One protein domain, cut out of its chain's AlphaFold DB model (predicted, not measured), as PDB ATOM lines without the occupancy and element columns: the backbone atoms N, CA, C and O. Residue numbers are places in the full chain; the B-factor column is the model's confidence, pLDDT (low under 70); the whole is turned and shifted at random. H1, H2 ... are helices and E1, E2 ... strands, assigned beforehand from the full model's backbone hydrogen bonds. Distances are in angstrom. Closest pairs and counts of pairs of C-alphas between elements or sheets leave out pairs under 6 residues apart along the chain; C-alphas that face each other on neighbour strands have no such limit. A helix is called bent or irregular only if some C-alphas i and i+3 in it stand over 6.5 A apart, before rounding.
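What this domain is: This is residues 133 to 236 of the 432 residues of an uncharacterized protein of Hassallia byssoidea VB512170 (UniProt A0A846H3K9). A strongly twisted sheet of four strands lies toward one end of an elongated model, and the long helix H3 starts on one face of it, with residues 205 to 212, then runs on past the sheet toward H4 at the other end. The hairpin of E2 and E3 reaches out to the end away from H4, while the short helix H1 packs on H3 beyond the sheet and the short helix H2 lies over E1. The printed part has 104 residues with four named helices and four named strands, in the order E1 E2 E3 H1 H2 E4 H3 H4. The sheet has the order E3, E2, E1, E4, antiparallel throughout, and the class is mixed, helices and strands. The whole is only just loose, close to compact, with a radius of gyration of the C-alphas of 15.8 A and spans of 56 by 31 by 18 A.

Where its parts are: E1, residues 133 to 139, begins at C-alpha 133 (402.348, 237.122, 239.387) and is 18.3 A long. E2, residues 147 to 156, measures 27.2 A, and E3, residues 163 to 170, 22.3 A. H1 holds residues 176 to 182, H2 residues 190 to 193 and E4 residues 197 to 200. H3, residues 205 to 224, runs 25.5 A from C-alpha 205 (410.125, 236.292, 233.704). It is irregular, with C-alphas 215 and 218 7.7 A apart, and has a kink of 60 degrees near residue 218. H4, residues 230 to 234, ends at C-alpha 234 (408.289, 256.260, 249.826).

How they stand to each other: E1, E2 and E3 form a meander, each strand the antiparallel neighbour of the one before. In the hairpin of E1 and E2, N 135 and O 151 are 2.8 A apart; in that of E2 and E3, N 152 and O 167 are 2.9 A apart. The pairing of E1 is staggered: residues 133 to 135 pair with E4, where N 134 and O 198 are 2.9 A apart, and residues 135 to 139 with E2. H3 is on the sheet, making two layers, a helix on one face of a sheet; the closest C-alphas of H3 and E4 are those of Ala 208 and Ser 200, 5.8 A. H2 is on the sheet at a height of 8.0 A, only just over E1, with 3 of its C-alphas there. H1 touches H3 at Val 181 and Ile 220, their closest C-alphas, 6.4 A, at a steep tilt of 66 degrees, the same way. H1 and H2 only just touch, with 3 pairs of C-alphas within 8 A, the closest those of Ala 180 and Leu 193, 6.7 A. H3 touches H4 with residues 219 to 223 alone, the closest C-alphas being those of Lys 223 and Ala 230, 7.1 A. H4 is apart from H1. In H1 every O i to N i+4 pair is within hydrogen-bond range, in H3 14 of 16, and in H4 0 of 1, with 1 of 2 O i to N i+3 pairs; H2 is too short for an O i to N i+4 pair.

The domain as a whole: The two C-alphas farthest apart, those of Gly 160 and Arg 227, are 56.9 A apart. The printed part has no cut and no long link. The mean pLDDT of the printed part is 75.4, and residues 154 to 165, 186 to 190 and 225 to 236 are under 70.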
ATOM      1  N   SER A 133     401.607 236.991 238.127       82.25
ATOM      2  CA  SER A 133     402.348 237.122 239.387       82.25
ATOM      3  C   SER A 133     403.707 236.453 239.306       82.25
ATOM      4  O   SER A 133     403.809 235.273 238.952       82.25
ATOM      5  N   TYR A 134     404.733 237.197 239.701       84.56
ATOM      6  CA  TYR A 134     406.092 236.709 239.852       84.56
ATOM      7  C   TYR A 134     406.504 236.722 241.320       84.56
ATOM      8  O   TYR A 134     406.443 237.755 241.979       84.56
ATOM      9  N   TYR A 135     406.976 235.580 241.810       86.12
ATOM     10  CA  TYR A 135     407.458 235.392 243.176       86.12
ATOM     11  C   TYR A 135     408.972 235.227 243.179       86.12
ATOM     12  O   TYR A 135     409.519 234.462 242.383       86.12
ATOM     13  N   ILE A 136     409.660 235.906 244.093       89.00
ATOM     14  CA  ILE A 136     411.092 235.715 244.300       89.00
ATOM     15  C   ILE A 136     411.302 234.537 245.250       89.00
ATOM     16  O   ILE A 136     410.870 234.561 246.404       89.00
ATOM     17  N   VAL A 137     412.014 233.515 244.785       87.25
ATOM     18  CA  VAL A 137     412.369 232.337 245.588       87.25
ATOM     19  C   VAL A 137     413.869 232.072 245.532       87.25
ATOM     20  O   VAL A 137     414.557 232.474 244.593       87.25
ATOM     21  N   LYS A 138     414.386 231.365 246.539       87.50
ATOM     22  CA  LYS A 138     415.784 230.925 246.593       87.50
ATOM     23  C   LYS A 138     415.853 229.417 246.391       87.50
ATOM     24  O   LYS A 138     415.358 228.666 247.226       87.50
ATOM     25  N   ILE A 139     416.518 228.977 245.328       83.81
ATOM     26  CA  ILE A 139     416.837 227.563 245.115       83.81
ATOM     27  C   ILE A 139     418.172 227.269 245.802       83.81
ATOM     28  O   ILE A 139     419.187 227.916 245.525       83.81
ATOM     29  N   GLN A 140     418.169 226.294 246.708       82.06
ATOM     30  CA  GLN A 140     419.355 225.806 247.415       82.06
ATOM     31  C   GLN A 140     419.607 224.330 247.076       82.06
ATOM     32  O   GLN A 140     418.709 223.632 246.618       82.06
ATOM     33  N   GLY A 141     420.837 223.851 247.280       70.69
ATOM     34  CA  GLY A 141     421.180 222.430 247.121       70.69
ATOM     35  C   GLY A 141     421.477 221.960 245.691       70.69
ATOM     36  O   GLY A 141     421.874 220.815 245.511       70.69
ATOM     37  N   CYS A 142     421.364 222.827 244.680       72.31
ATOM     38  CA  CYS A 142     421.736 222.509 243.298       72.31
ATOM     39  C   CYS A 142     422.629 223.619 242.708       72.31
ATOM     40  O   CYS A 142     422.122 224.702 242.430       72.31
ATOM     41  N   PRO A 143     423.947 223.407 242.512       70.00
ATOM     42  CA  PRO A 143     424.870 224.466 242.078       70.00
ATOM     43  C   PRO A 143     424.555 225.077 240.704       70.00
ATOM     44  O   PRO A 143     424.803 226.261 240.488       70.00
ATOM     45  N   SER A 144     423.995 224.293 239.781       71.50
ATOM     46  CA  SER A 144     423.691 224.721 238.407       71.50
ATOM     47  C   SER A 144     422.519 225.703 238.323       71.50
ATOM     48  O   SER A 144     422.513 226.581 237.463       71.50
ATOM     49  N   ILE A 145     421.553 225.587 239.234       76.31
ATOM     50  CA  ILE A 145     420.358 226.442 239.308       76.31
ATOM     51  C   ILE A 145     420.248 227.169 240.652       76.31
ATOM     52  O   ILE A 145     419.206 227.722 240.976       76.31
ATOM     53  N   GLY A 146     421.305 227.170 241.458       79.62
ATOM     54  CA  GLY A 146     421.298 227.780 242.782       79.62
ATOM     55  C   GLY A 146     421.210 229.303 242.715       79.62
ATOM     56  O   GLY A 146     421.724 229.933 241.787       79.62
ATOM     57  N   GLY A 147     420.585 229.901 243.729       85.75
ATOM     58  CA  GLY A 147     420.451 231.353 243.865       85.75
ATOM     59  C   GLY A 147     419.003 231.831 243.844       85.75
ATOM     60  O   GLY A 147     418.082 231.051 244.081       85.75
ATOM     61  N   LEU A 148     418.815 233.131 243.610       89.12
ATOM     62  CA  LEU A 148     417.493 233.750 243.516       89.12
ATOM     63  C   LEU A 148     416.903 233.605 242.116       89.12
ATOM     64  O   LEU A 148     417.601 233.756 241.112       89.12
ATOM     65  N   HIS A 149     415.602 233.349 242.066       90.12
ATOM     66  CA  HIS A 149     414.835 233.174 240.841       90.12
ATOM     67  C   HIS A 149     413.485 233.862 240.949       90.12
ATOM     68  O   HIS A 149     412.899 233.923 242.028       90.12
ATOM     69  N   LEU A 150     412.977 234.306 239.805       88.81
ATOM     70  CA  LEU A 150     411.571 234.630 239.631       88.81
ATOM     71  C   LEU A 150     410.808 233.385 239.230       88.81
ATOM     72  O   LEU A 150     411.237 232.668 238.331       88.81
ATOM     73  N   PHE A 151     409.685 233.154 239.894       84.25
ATOM     74  CA  PHE A 151     408.806 232.015 239.699       84.25
ATOM     75  C   PHE A 151     407.406 232.493 239.348       84.25
ATOM     76  O   PHE A 151     406.877 233.399 239.987       84.25
ATOM     77  N   ARG A 152     406.791 231.838 238.366       80.75
ATOM     78  CA  ARG A 152     405.384 232.005 238.017       80.75
ATOM     79  C   ARG A 152     404.742 230.645 237.786       80.75
ATOM     80  O   ARG A 152     405.328 229.789 237.125       80.75
ATOM     81  N   PHE A 153     403.513 230.487 238.262       70.00
ATOM     82  CA  PHE A 153     402.658 229.361 237.900       70.00
ATOM     83  C   PHE A 153     401.915 229.663 236.594       70.00
ATOM     84  O   PHE A 153     401.400 230.763 236.386       70.00
ATOM     85  N   SER A 154     401.877 228.690 235.694       63.53
ATOM     86  CA  SER A 154     401.118 228.742 234.452       63.53
ATOM     87  C   SER A 154     400.235 227.503 234.390       63.53
ATOM     88  O   SER A 154     400.752 226.393 234.259       63.53
ATOM     89  N   SER A 155     398.917 227.693 234.499       53.84
ATOM     90  CA  SER A 155     397.959 226.629 234.214       53.84
ATOM     91  C   SER A 155     397.621 226.653 232.725       53.84
ATOM     92  O   SER A 155     397.199 227.670 232.161       53.84
ATOM     93  N   HIS A 156     397.866 225.530 232.060       46.41
ATOM     94  CA  HIS A 156     397.387 225.310 230.704       46.41
ATOM     95  C   HIS A 156     396.032 224.608 230.788       46.41
ATOM     96  O   HIS A 156     395.965 223.399 230.986       46.41
ATOM     97  N   LYS A 157     394.942 225.371 230.634       41.91
ATOM     98  CA  LYS A 157     393.617 224.796 230.383       41.91
ATOM     99  C   LYS A 157     393.578 224.315 228.936       41.91
ATOM    100  O   LYS A 157     393.481 225.129 228.023       41.91
ATOM    101  N   GLY A 158     393.735 223.013 228.743       40.19
ATOM    102  CA  GLY A 158     393.652 222.390 227.420       40.19
ATOM    103  C   GLY A 158     393.802 220.871 227.407       40.19
ATOM    104  O   GLY A 158     393.705 220.286 226.341       40.19
ATOM    105  N   LEU A 159     394.045 220.223 228.555       37.69
ATOM    106  CA  LEU A 159     394.428 218.806 228.595       37.69
ATOM    107  C   LEU A 159     393.790 218.003 229.737       37.69
ATOM    108  O   LEU A 159     394.388 217.050 230.218       37.69
ATOM    109  N   GLY A 160     392.583 218.364 230.193       37.09
ATOM    110  CA  GLY A 160     391.797 217.558 231.152       37.09
ATOM    111  C   GLY A 160     392.413 217.341 232.548       37.09
ATOM    112  O   GLY A 160     391.731 216.858 233.444       37.09
ATOM    113  N   GLU A 161     393.664 217.743 232.750       41.44
ATOM    114  CA  GLU A 161     394.392 217.802 234.009       41.44
ATOM    115  C   GLU A 161     395.030 219.194 234.087       41.44
ATOM    116  O   GLU A 161     395.681 219.641 233.138       41.44
ATOM    117  N   ASP A 162     394.824 219.906 235.198       45.97
ATOM    118  CA  ASP A 162     395.447 221.204 235.464       45.97
ATOM    119  C   ASP A 162     396.973 221.038 235.593       45.97
ATOM    120  O   ASP A 162     397.534 220.935 236.687       45.97
ATOM    121  N   LEU A 163     397.675 220.995 234.459       42.06
ATOM    122  CA  LEU A 163     399.132 220.998 234.406       42.06
ATOM    123  C   LEU A 163     399.629 222.386 234.812       42.06
ATOM    124  O   LEU A 163     399.786 223.302 234.001       42.06
ATOM    125  N   ASN A 164     399.869 222.531 236.114       56.19
ATOM    126  CA  ASN A 164     400.539 223.678 236.707       56.19
ATOM    127  C   ASN A 164     402.027 223.613 236.360       56.19
ATOM    128  O   ASN A 164     402.833 222.987 237.049       56.19
ATOM    129  N   THR A 165     402.396 224.261 235.261       63.97
ATOM    130  CA  THR A 165     403.797 224.427 234.871       63.97
ATOM    131  C   THR A 165     404.410 225.600 235.625       63.97
ATOM    132  O   THR A 165     403.782 226.644 235.812       63.97
ATOM    133  N   VAL A 166     405.650 225.431 236.082       70.50
ATOM    134  CA  VAL A 166     406.409 226.499 236.734       70.50
ATOM    135  C   VAL A 166     407.364 227.093 235.714       70.50
ATOM    136  O   VAL A 166     408.268 226.416 235.229       70.50
ATOM    137  N   VAL A 167     407.170 228.370 235.397       81.75
ATOM    138  CA  VAL A 167     408.101 229.140 234.574       81.75
ATOM    139  C   VAL A 167     409.022 229.897 235.517       81.75
ATOM    140  O   VAL A 167     408.547 230.654 236.368       81.75
ATOM    141  N   SER A 168     410.332 229.698 235.379       85.12
ATOM    142  CA  SER A 168     411.312 230.374 236.222       85.12
ATOM    143  C   SER A 168     412.474 230.970 235.440       85.12
ATOM    144  O   SER A 168     412.854 230.490 234.371       85.12
ATOM    145  N   ALA A 169     413.047 232.040 235.986       90.12
ATOM    146  CA  ALA A 169     414.304 232.597 235.510       90.12
ATOM    147  C   ALA A 169     415.171 233.047 236.681       90.12
ATOM    148  O   ALA A 169     414.684 233.652 237.638       90.12
ATOM    149  N   ARG A 170     416.476 232.803 236.565       89.94
ATOM    150  CA  ARG A 170     417.464 233.276 237.534       89.94
ATOM    151  C   ARG A 170     417.515 234.804 237.535       89.94
ATOM    152  O   ARG A 170     417.537 235.414 236.469       89.94
ATOM    153  N   ILE A 171     417.567 235.386 238.729       90.62
ATOM    154  CA  ILE A 171     417.806 236.815 238.940       90.62
ATOM    155  C   ILE A 171     419.316 237.048 238.922       90.62
ATOM    156  O   ILE A 171     420.062 236.382 239.650       90.62
ATOM    157  N   ASP A 172     419.769 237.994 238.104       90.12
ATOM    158  CA  ASP A 172     421.186 238.320 238.010       90.12
ATOM    159  C   ASP A 172     421.656 239.054 239.270       90.12
ATOM    160  O   ASP A 172     420.953 239.895 239.833       90.12
ATOM    161  N   ASN A 173     422.889 238.779 239.709       87.12
ATOM    162  CA  ASN A 173     423.442 239.397 240.921       87.12
ATOM    163  C   ASN A 173     423.469 240.935 240.853       87.12
ATOM    164  O   ASN A 173     423.402 241.585 241.893       87.12
ATOM    165  N   SER A 174     423.547 241.514 239.650       89.62
ATOM    166  CA  SER A 174     423.488 242.963 239.422       89.62
ATOM    167  C   SER A 174     422.103 243.568 239.676       89.62
ATOM    168  O   SER A 174     422.024 244.744 240.010       89.62
ATOM    169  N   GLN A 175     421.029 242.782 239.564       90.75
ATOM    170  CA  GLN A 175     419.641 243.224 239.756       90.75
ATOM    171  C   GLN A 175     419.205 243.159 241.228       90.75
ATOM    172  O   GLN A 175     418.277 243.848 241.644       90.75
ATOM    173  N   ILE A 176     419.885 242.343 242.042       89.69
ATOM    174  CA  ILE A 176     419.567 242.132 243.463       89.69
ATOM    175  C   ILE A 176     419.580 243.442 244.266       89.69
ATOM    176  O   ILE A 176     418.632 243.667 245.022       89.69
ATOM    177  N   PRO A 177     420.583 244.335 244.127       88.06
ATOM    178  CA  PRO A 177     420.569 245.609 244.831       88.06
ATOM    179  C   PRO A 177     419.393 246.496 244.425       88.06
ATOM    180  O   PRO A 177     418.840 247.164 245.287       88.06
ATOM    181  N   ASP A 178     418.994 246.515 243.149       89.50
ATOM    182  CA  ASP A 178     417.850 247.312 242.683       89.50
ATOM    183  C   ASP A 178     416.540 246.805 243.303       89.50
ATOM    184  O   ASP A 178     415.766 247.591 243.847       89.50
ATOM    185  N   LEU A 179     416.333 245.484 243.309       89.56
ATOM    186  CA  LEU A 179     415.178 244.854 243.954       89.56
ATOM    187  C   LEU A 179     415.164 245.086 245.466       89.56
ATOM    188  O   LEU A 179     414.104 245.329 246.032       89.56
ATOM    189  N   ALA A 180     416.323 245.035 246.126       87.44
ATOM    190  CA  ALA A 180     416.421 245.302 247.559       87.44
ATOM    191  C   ALA A 180     416.027 246.740 247.902       87.44
ATOM    192  O   ALA A 180     415.384 246.950 248.928       87.44
ATOM    193  N   VAL A 181     416.366 247.704 247.033       81.88
ATOM    194  CA  VAL A 181     415.822 249.055 247.154       81.88
ATOM    195  C   VAL A 181     414.310 248.967 246.961       81.88
ATOM    196  O   VAL A 181     413.621 249.284 247.914       81.88
ATOM    197  N   ILE A 182     413.791 248.454 245.831       83.25
ATOM    198  CA  ILE A 182     412.337 248.443 245.520       83.25
ATOM    199  C   ILE A 182     411.498 247.810 246.628       83.25
ATOM    200  O   ILE A 182     410.437 248.329 246.947       83.25
ATOM    201  N   PHE A 183     411.943 246.721 247.242       83.19
ATOM    202  CA  PHE A 183     411.215 246.055 248.323       83.19
ATOM    203  C   PHE A 183     411.572 246.567 249.728       83.19
ATOM    204  O   PHE A 183     411.196 245.933 250.710       83.19
ATOM    205  N   GLU A 184     412.305 247.681 249.823       78.44
ATOM    206  CA  GLU A 184     412.677 248.375 251.067       78.44
ATOM    207  C   GLU A 184     413.339 247.453 252.101       78.44
ATOM    208  O   GLU A 184     413.149 247.531 253.318       78.44
ATOM    209  N   VAL A 185     414.176 246.549 251.601       80.00
ATOM    210  CA  VAL A 185     414.861 245.555 252.413       80.00
ATOM    211  C   VAL A 185     416.004 246.229 253.181       80.00
ATOM    212  O   VAL A 185     417.065 246.511 252.624       80.00
ATOM    213  N   ARG A 186     415.809 246.445 254.494       59.84
ATOM    214  CA  ARG A 186     416.762 247.142 255.396       59.84
ATOM    215  C   ARG A 186     418.182 246.555 255.418       59.84
ATOM    216  O   ARG A 186     419.128 247.270 255.734       59.84
ATOM    217  N   TYR A 187     418.340 245.279 255.067       65.12
ATOM    218  CA  TYR A 187     419.638 244.621 254.912       65.12
ATOM    219  C   TYR A 187     419.625 243.807 253.620       65.12
ATOM    220  O   TYR A 187     418.944 242.780 253.603       65.12
ATOM    221  N   PRO A 188     420.347 244.204 252.557       59.91
ATOM    222  CA  PRO A 188     420.297 243.554 251.246       59.91
ATOM    223  C   PRO A 188     421.040 242.207 251.254       59.91
ATOM    224  O   PRO A 188     421.994 241.978 250.517       59.91
ATOM    225  N   LYS A 189     420.616 241.288 252.121       67.50
ATOM    226  CA  LYS A 189     420.918 239.868 252.009       67.50
ATOM    227  C   LYS A 189     419.913 239.280 251.033       67.50
ATOM    228  O   LYS A 189     418.720 239.551 251.139       67.50
ATOM    229  N   GLN A 190     420.394 238.439 250.120       69.50
ATOM    230  CA  GLN A 190     419.566 237.757 249.117       69.50
ATOM    231  C   GLN A 190     418.338 237.062 249.729       69.50
ATOM    232  O   GLN A 190     417.289 236.975 249.110       69.50
ATOM    233  N   GLU A 191     418.460 236.597 250.968       77.69
ATOM    234  CA  GLU A 191     417.410 235.887 251.702       77.69
ATOM    235  C   GLU A 191     416.198 236.761 252.017       77.69
ATOM    236  O   GLU A 191     415.081 236.264 252.010       77.69
ATOM    237  N   ASN A 192     416.392 238.066 252.198       81.50
ATOM    238  CA  ASN A 192     415.310 238.985 252.544       81.50
ATOM    239  C   ASN A 192     414.446 239.383 251.335       81.50
ATOM    240  O   ASN A 192     413.416 240.033 251.500       81.50
ATOM    241  N   LEU A 193     414.872 239.022 250.122       84.31
ATOM    242  CA  LEU A 193     414.059 239.159 248.914       84.31
ATOM    243  C   LEU A 193     413.135 237.959 248.699       84.31
ATOM    244  O   LEU A 193     412.214 238.048 247.893       84.31
ATOM    245  N   VAL A 194     413.366 236.841 249.392       85.06
ATOM    246  CA  VAL A 194     412.522 235.649 249.269       85.06
ATOM    247  C   VAL A 194     411.116 235.965 249.770       85.06
ATOM    248  O   VAL A 194     410.947 236.560 250.829       85.06
ATOM    249  N   GLY A 195     410.106 235.565 248.998       73.00
ATOM    250  CA  GLY A 195     408.697 235.812 249.304       73.00
ATOM    251  C   GLY A 195     408.170 237.156 248.800       73.00
ATOM    252  O   GLY A 195     406.958 237.337 248.758       73.00
ATOM    253  N   LYS A 196     409.036 238.073 248.346       83.69
ATOM    254  CA  LYS A 196     408.586 239.289 247.653       83.69
ATOM    255  C   LYS A 196     407.991 238.930 246.291       83.69
ATOM    256  O   LYS A 196     408.420 237.966 245.652       83.69
ATOM    257  N   SER A 197     407.017 239.715 245.840       85.31
ATOM    258  CA  SER A 197     406.320 239.475 244.575       85.31
ATOM    259  C   SER A 197     405.988 240.770 243.841       85.31
ATOM    260  O   SER A 197     405.997 241.845 244.443       85.31
ATOM    261  N   PHE A 198     405.752 240.668 242.534       84.69
ATOM    262  CA  PHE A 198     405.240 241.762 241.710       84.69
ATOM    263  C   PHE A 198     404.419 241.224 240.531       84.69
ATOM    264  O   PHE A 198     404.598 240.074 240.113       84.69
ATOM    265  N   SER A 199     403.563 242.082 239.977       84.69
ATOM    266  CA  SER A 199     402.738 241.788 238.805       84.69
ATOM    267  C   SER A 199     403.322 242.346 237.506       84.69
ATOM    268  O   SER A 199     404.027 243.357 237.493       84.69
ATOM    269  N   SER A 200     403.054 241.660 236.393       84.81
ATOM    270  CA  SER A 200     403.456 242.082 235.047       84.81
ATOM    271  C   SER A 200     402.528 241.508 233.977       84.81
ATOM    272  O   SER A 200     401.968 240.430 234.145       84.81
ATOM    273  N   ASP A 201     402.376 242.202 232.854       84.19
ATOM    274  CA  ASP A 201     401.736 241.694 231.630       84.19
ATOM    275  C   ASP A 201     402.684 240.835 230.772       84.19
ATOM    276  O   ASP A 201     402.250 240.114 229.872       84.19
ATOM    277  N   CYS A 202     403.992 240.878 231.035       85.56
ATOM    278  CA  CYS A 202     404.976 240.086 230.308       85.56
ATOM    279  C   CYS A 202     404.955 238.631 230.792       85.56
ATOM    280  O   CYS A 202     405.143 238.377 231.975       85.56
ATOM    281  N   ALA A 203     404.796 237.668 229.878       83.19
ATOM    282  CA  ALA A 203     404.782 236.238 230.214       83.19
ATOM    283  C   ALA A 203     406.176 235.643 230.506       83.19
ATOM    284  O   ALA A 203     406.279 234.638 231.224       83.19
ATOM    285  N   ASP A 204     407.233 236.240 229.940       85.38
ATOM    286  CA  ASP A 204     408.636 235.865 230.150       85.38
ATOM    287  C   ASP A 204     409.184 236.519 231.436       85.38
ATOM    288  O   ASP A 204     409.211 237.751 231.518       85.38
ATOM    289  N   PRO A 205     409.657 235.739 232.434       87.75
ATOM    290  CA  PRO A 205     410.125 236.292 233.704       87.75
ATOM    291  C   PRO A 205     411.282 237.292 233.570       87.75
ATOM    292  O   PRO A 205     411.366 238.233 234.359       87.75
ATOM    293  N   LYS A 206     412.177 237.124 232.583       89.25
ATOM    294  CA  LYS A 206     413.305 238.053 232.388       89.25
ATOM    295  C   LYS A 206     412.836 239.407 231.866       89.25
ATOM    296  O   LYS A 206     413.256 240.439 232.389       89.25
ATOM    297  N   GLN A 207     411.953 239.408 230.868       89.06
ATOM    298  CA  GLN A 207     411.322 240.634 230.375       89.06
ATOM    299  C   GLN A 207     410.480 241.311 231.457       89.06
ATOM    300  O   GLN A 207     410.611 242.520 231.644       89.06
ATOM    301  N   ALA A 208     409.699 240.537 232.218       89.50
ATOM    302  CA  ALA A 208     408.912 241.053 233.332       89.50
ATOM    303  C   ALA A 208     409.793 241.778 234.361       89.50
ATOM    304  O   ALA A 208     409.489 242.908 234.739       89.50
ATOM    305  N   LEU A 209     410.919 241.171 234.753       91.69
ATOM    306  CA  LEU A 209     411.879 241.785 235.671       91.69
ATOM    307  C   LEU A 209     412.504 243.053 235.103       91.69
ATOM    308  O   LEU A 209     412.546 244.075 235.781       91.69
ATOM    309  N   SER A 210     412.993 242.987 233.864       90.56
ATOM    310  CA  SER A 210     413.634 244.123 233.200       90.56
ATOM    311  C   SER A 210     412.696 245.332 233.160       90.56
ATOM    312  O   SER A 210     413.073 246.433 233.562       90.56
ATOM    313  N   ARG A 211     411.436 245.105 232.770       88.44
ATOM    314  CA  ARG A 211     410.403 246.142 232.710       88.44
ATOM    315  C   ARG A 211     410.046 246.672 234.101       88.44
ATOM    316  O   ARG A 211     409.961 247.883 234.285       88.44
ATOM    317  N   TYR A 212     409.915 245.795 235.096       88.31
ATOM    318  CA  TYR A 212     409.641 246.192 236.480       88.31
ATOM    319  C   TYR A 212     410.749 247.083 237.068       88.31
ATOM    320  O   TYR A 212     410.460 248.117 237.676       88.31
ATOM    321  N   LEU A 213     412.018 246.730 236.831       89.12
ATOM    322  CA  LEU A 213     413.174 247.545 237.215       89.12
ATOM    323  C   LEU A 213     413.192 248.887 236.476       89.12
ATOM    324  O   LEU A 213     413.464 249.919 237.088       89.12
ATOM    325  N   GLN A 214     412.869 248.892 235.181       85.75
ATOM    326  CA  GLN A 214     412.805 250.108 234.373       85.75
ATOM    327  C   GLN A 214     411.744 251.084 234.893       85.75
ATOM    328  O   GLN A 214     412.037 252.273 235.034       85.75
ATOM    329  N   PHE A 215     410.550 250.596 235.240       81.12
ATOM    330  CA  PHE A 215     409.504 251.427 235.839       81.12
ATOM    331  C   PHE A 215     409.970 252.084 237.145       81.12
ATOM    332  O   PHE A 215     409.699 253.256 237.389       81.12
ATOM    333  N   HIS A 216     410.760 251.379 237.952       79.50
ATOM    334  CA  HIS A 216     411.250 251.898 239.228       79.50
ATOM    335  C   HIS A 216     412.607 252.613 239.138       79.50
ATOM    336  O   HIS A 216     413.110 253.086 240.157       79.50
ATOM    337  N   TYR A 217     413.211 252.743 237.950       80.38
ATOM    338  CA  TYR A 217     414.589 253.223 237.784       80.38
ATOM    339  C   TYR A 217     414.847 254.588 238.436       80.38
ATOM    340  O   TYR A 217     415.821 254.754 239.171       80.38
ATOM    341  N   LYS A 218     413.957 255.563 238.209       71.56
ATOM    342  CA  LYS A 218     414.093 256.917 238.774       71.56
ATOM    343  C   LYS A 218     414.060 256.900 240.305       71.56
ATOM    344  O   LYS A 218     414.859 257.567 240.957       71.56
ATOM    345  N   TRP A 219     413.175 256.087 240.875       73.88
ATOM    346  CA  TRP A 219     413.050 255.910 242.317       73.88
ATOM    347  C   TRP A 219     414.280 255.196 242.910       73.88
ATOM    348  O   TRP A 219     414.825 255.638 243.924       73.88
ATOM    349  N   ILE A 220     414.799 254.166 242.223       78.75
ATOM    350  CA  ILE A 220     416.043 253.472 242.597       78.75
ATOM    351  C   ILE A 220     417.216 254.459 242.640       78.75
ATOM    352  O   ILE A 220     417.979 254.473 243.609       78.75
ATOM    353  N   GLN A 221     417.363 255.298 241.608       76.38
ATOM    354  CA  GLN A 221     418.404 256.326 241.569       76.38
ATOM    355  C   GLN A 221     418.296 257.286 242.759       76.38
ATOM    356  O   GLN A 221     419.300 257.584 243.405       76.38
ATOM    357  N   ALA A 222     417.085 257.728 243.088       70.50
ATOM    358  CA  ALA A 222     416.849 258.695 244.154       70.50
ATOM    359  C   ALA A 222     417.204 258.167 245.544       70.50
ATOM    360  O   ALA A 222     417.922 258.835 246.288       70.50
ATOM    361  N   LYS A 223     416.754 256.948 245.873       74.00
ATOM    362  CA  LYS A 223     417.073 256.281 247.145       74.00
ATOM    363  C   LYS A 223     418.578 256.051 247.307       74.00
ATOM    364  O   LYS A 223     419.081 256.082 248.426       74.00
ATOM    365  N   ARG A 224     419.314 255.874 246.204       74.00
ATOM    366  CA  ARG A 224     420.783 255.758 246.212       74.00
ATOM    367  C   ARG A 224     421.509 257.087 246.386       74.00
ATOM    368  O   ARG A 224     422.601 257.099 246.940       74.00
ATOM    369  N   HIS A 225     420.934 258.193 245.918       66.00
ATOM    370  CA  HIS A 225     421.645 259.469 245.824       66.00
ATOM    371  C   HIS A 225     421.716 260.258 247.152       66.00
ATOM    372  O   HIS A 225     422.253 261.360 247.151       66.00
ATOM    373  N   SER A 226     421.169 259.752 248.269       60.25
ATOM    374  CA  SER A 226     421.146 260.363 249.626       60.25
ATOM    375  C   SER A 226     420.658 261.824 249.747       60.25
ATOM    376  O   SER A 226     420.546 262.344 250.854       60.25
ATOM    377  N   ARG A 227     420.307 262.480 248.634       56.12
ATOM    378  CA  ARG A 227     419.849 263.878 248.539       56.12
ATOM    379  C   ARG A 227     418.413 264.089 249.015       56.12
ATOM    380  O   ARG A 227     417.989 265.228 249.169       56.12
ATOM    381  N   PHE A 228     417.670 263.015 249.243       58.47
ATOM    382  CA  PHE A 228     416.260 263.051 249.600       58.47
ATOM    383  C   PHE A 228     416.053 262.360 250.953       58.47
ATOM    384  O   PHE A 228     416.628 261.300 251.207       58.47
ATOM    385  N   GLN A 229     415.222 262.944 251.822       56.31
ATOM    386  CA  GLN A 229     414.803 262.282 253.061       56.31
ATOM    387  C   GLN A 229     413.993 261.028 252.721       56.31
ATOM    388  O   GLN A 229     413.086 261.092 251.895       56.31
ATOM    389  N   ALA A 230     414.322 259.898 253.356       58.03
ATOM    390  CA  ALA A 230     413.760 258.593 253.014       58.03
ATOM    391  C   ALA A 230     412.223 258.578 253.031       58.03
ATOM    392  O   ALA A 230     411.648 258.086 252.064       58.03
ATOM    393  N   SER A 231     411.609 259.189 254.051       56.75
ATOM    394  CA  SER A 231     410.155 259.261 254.238       56.75
ATOM    395  C   SER A 231     409.428 259.981 253.101       56.75
ATOM    396  O   SER A 231     408.373 259.537 252.685       56.75
ATOM    397  N   LYS A 232     410.019 261.032 252.518       54.88
ATOM    398  CA  LYS A 232     409.392 261.817 251.435       54.88
ATOM    399  C   LYS A 232     409.404 261.114 250.070       54.88
ATOM    400  O   LYS A 232     408.774 261.583 249.129       54.88
ATOM    401  N   ILE A 233     410.184 260.038 249.926       58.88
ATOM    402  CA  ILE A 233     410.350 259.293 248.664       58.88
ATOM    403  C   ILE A 233     409.411 258.082 248.601       58.88
ATOM    404  O   ILE A 233     409.066 257.645 247.501       58.88
ATOM    405  N   ASP A 234     409.041 257.518 249.753       59.19
ATOM    406  CA  ASP A 234     408.289 256.260 249.826       59.19
ATOM    407  C   ASP A 234     406.873 256.413 249.250       59.19
ATOM    408  O   ASP A 234     406.460 255.590 248.431       59.19
ATOM    409  N   ASP A 235     406.216 257.551 249.491       57.56
ATOM    410  CA  ASP A 235     404.873 257.852 248.960       57.56
ATOM    411  C   ASP A 235     404.832 257.976 247.421       57.56
ATOM    412  O   ASP A 235     403.787 257.819 246.777       57.56
ATOM    413  N   CYS A 236     405.991 258.224 246.798       61.44
ATOM    414  CA  CYS A 236     406.141 258.456 245.358       61.44
ATOM    415  C   CYS A 236     406.590 257.218 244.567       61.44
ATOM    416  O   CYS A 236     406.917 257.320 243.378       61.44
TER     417      CYS A 236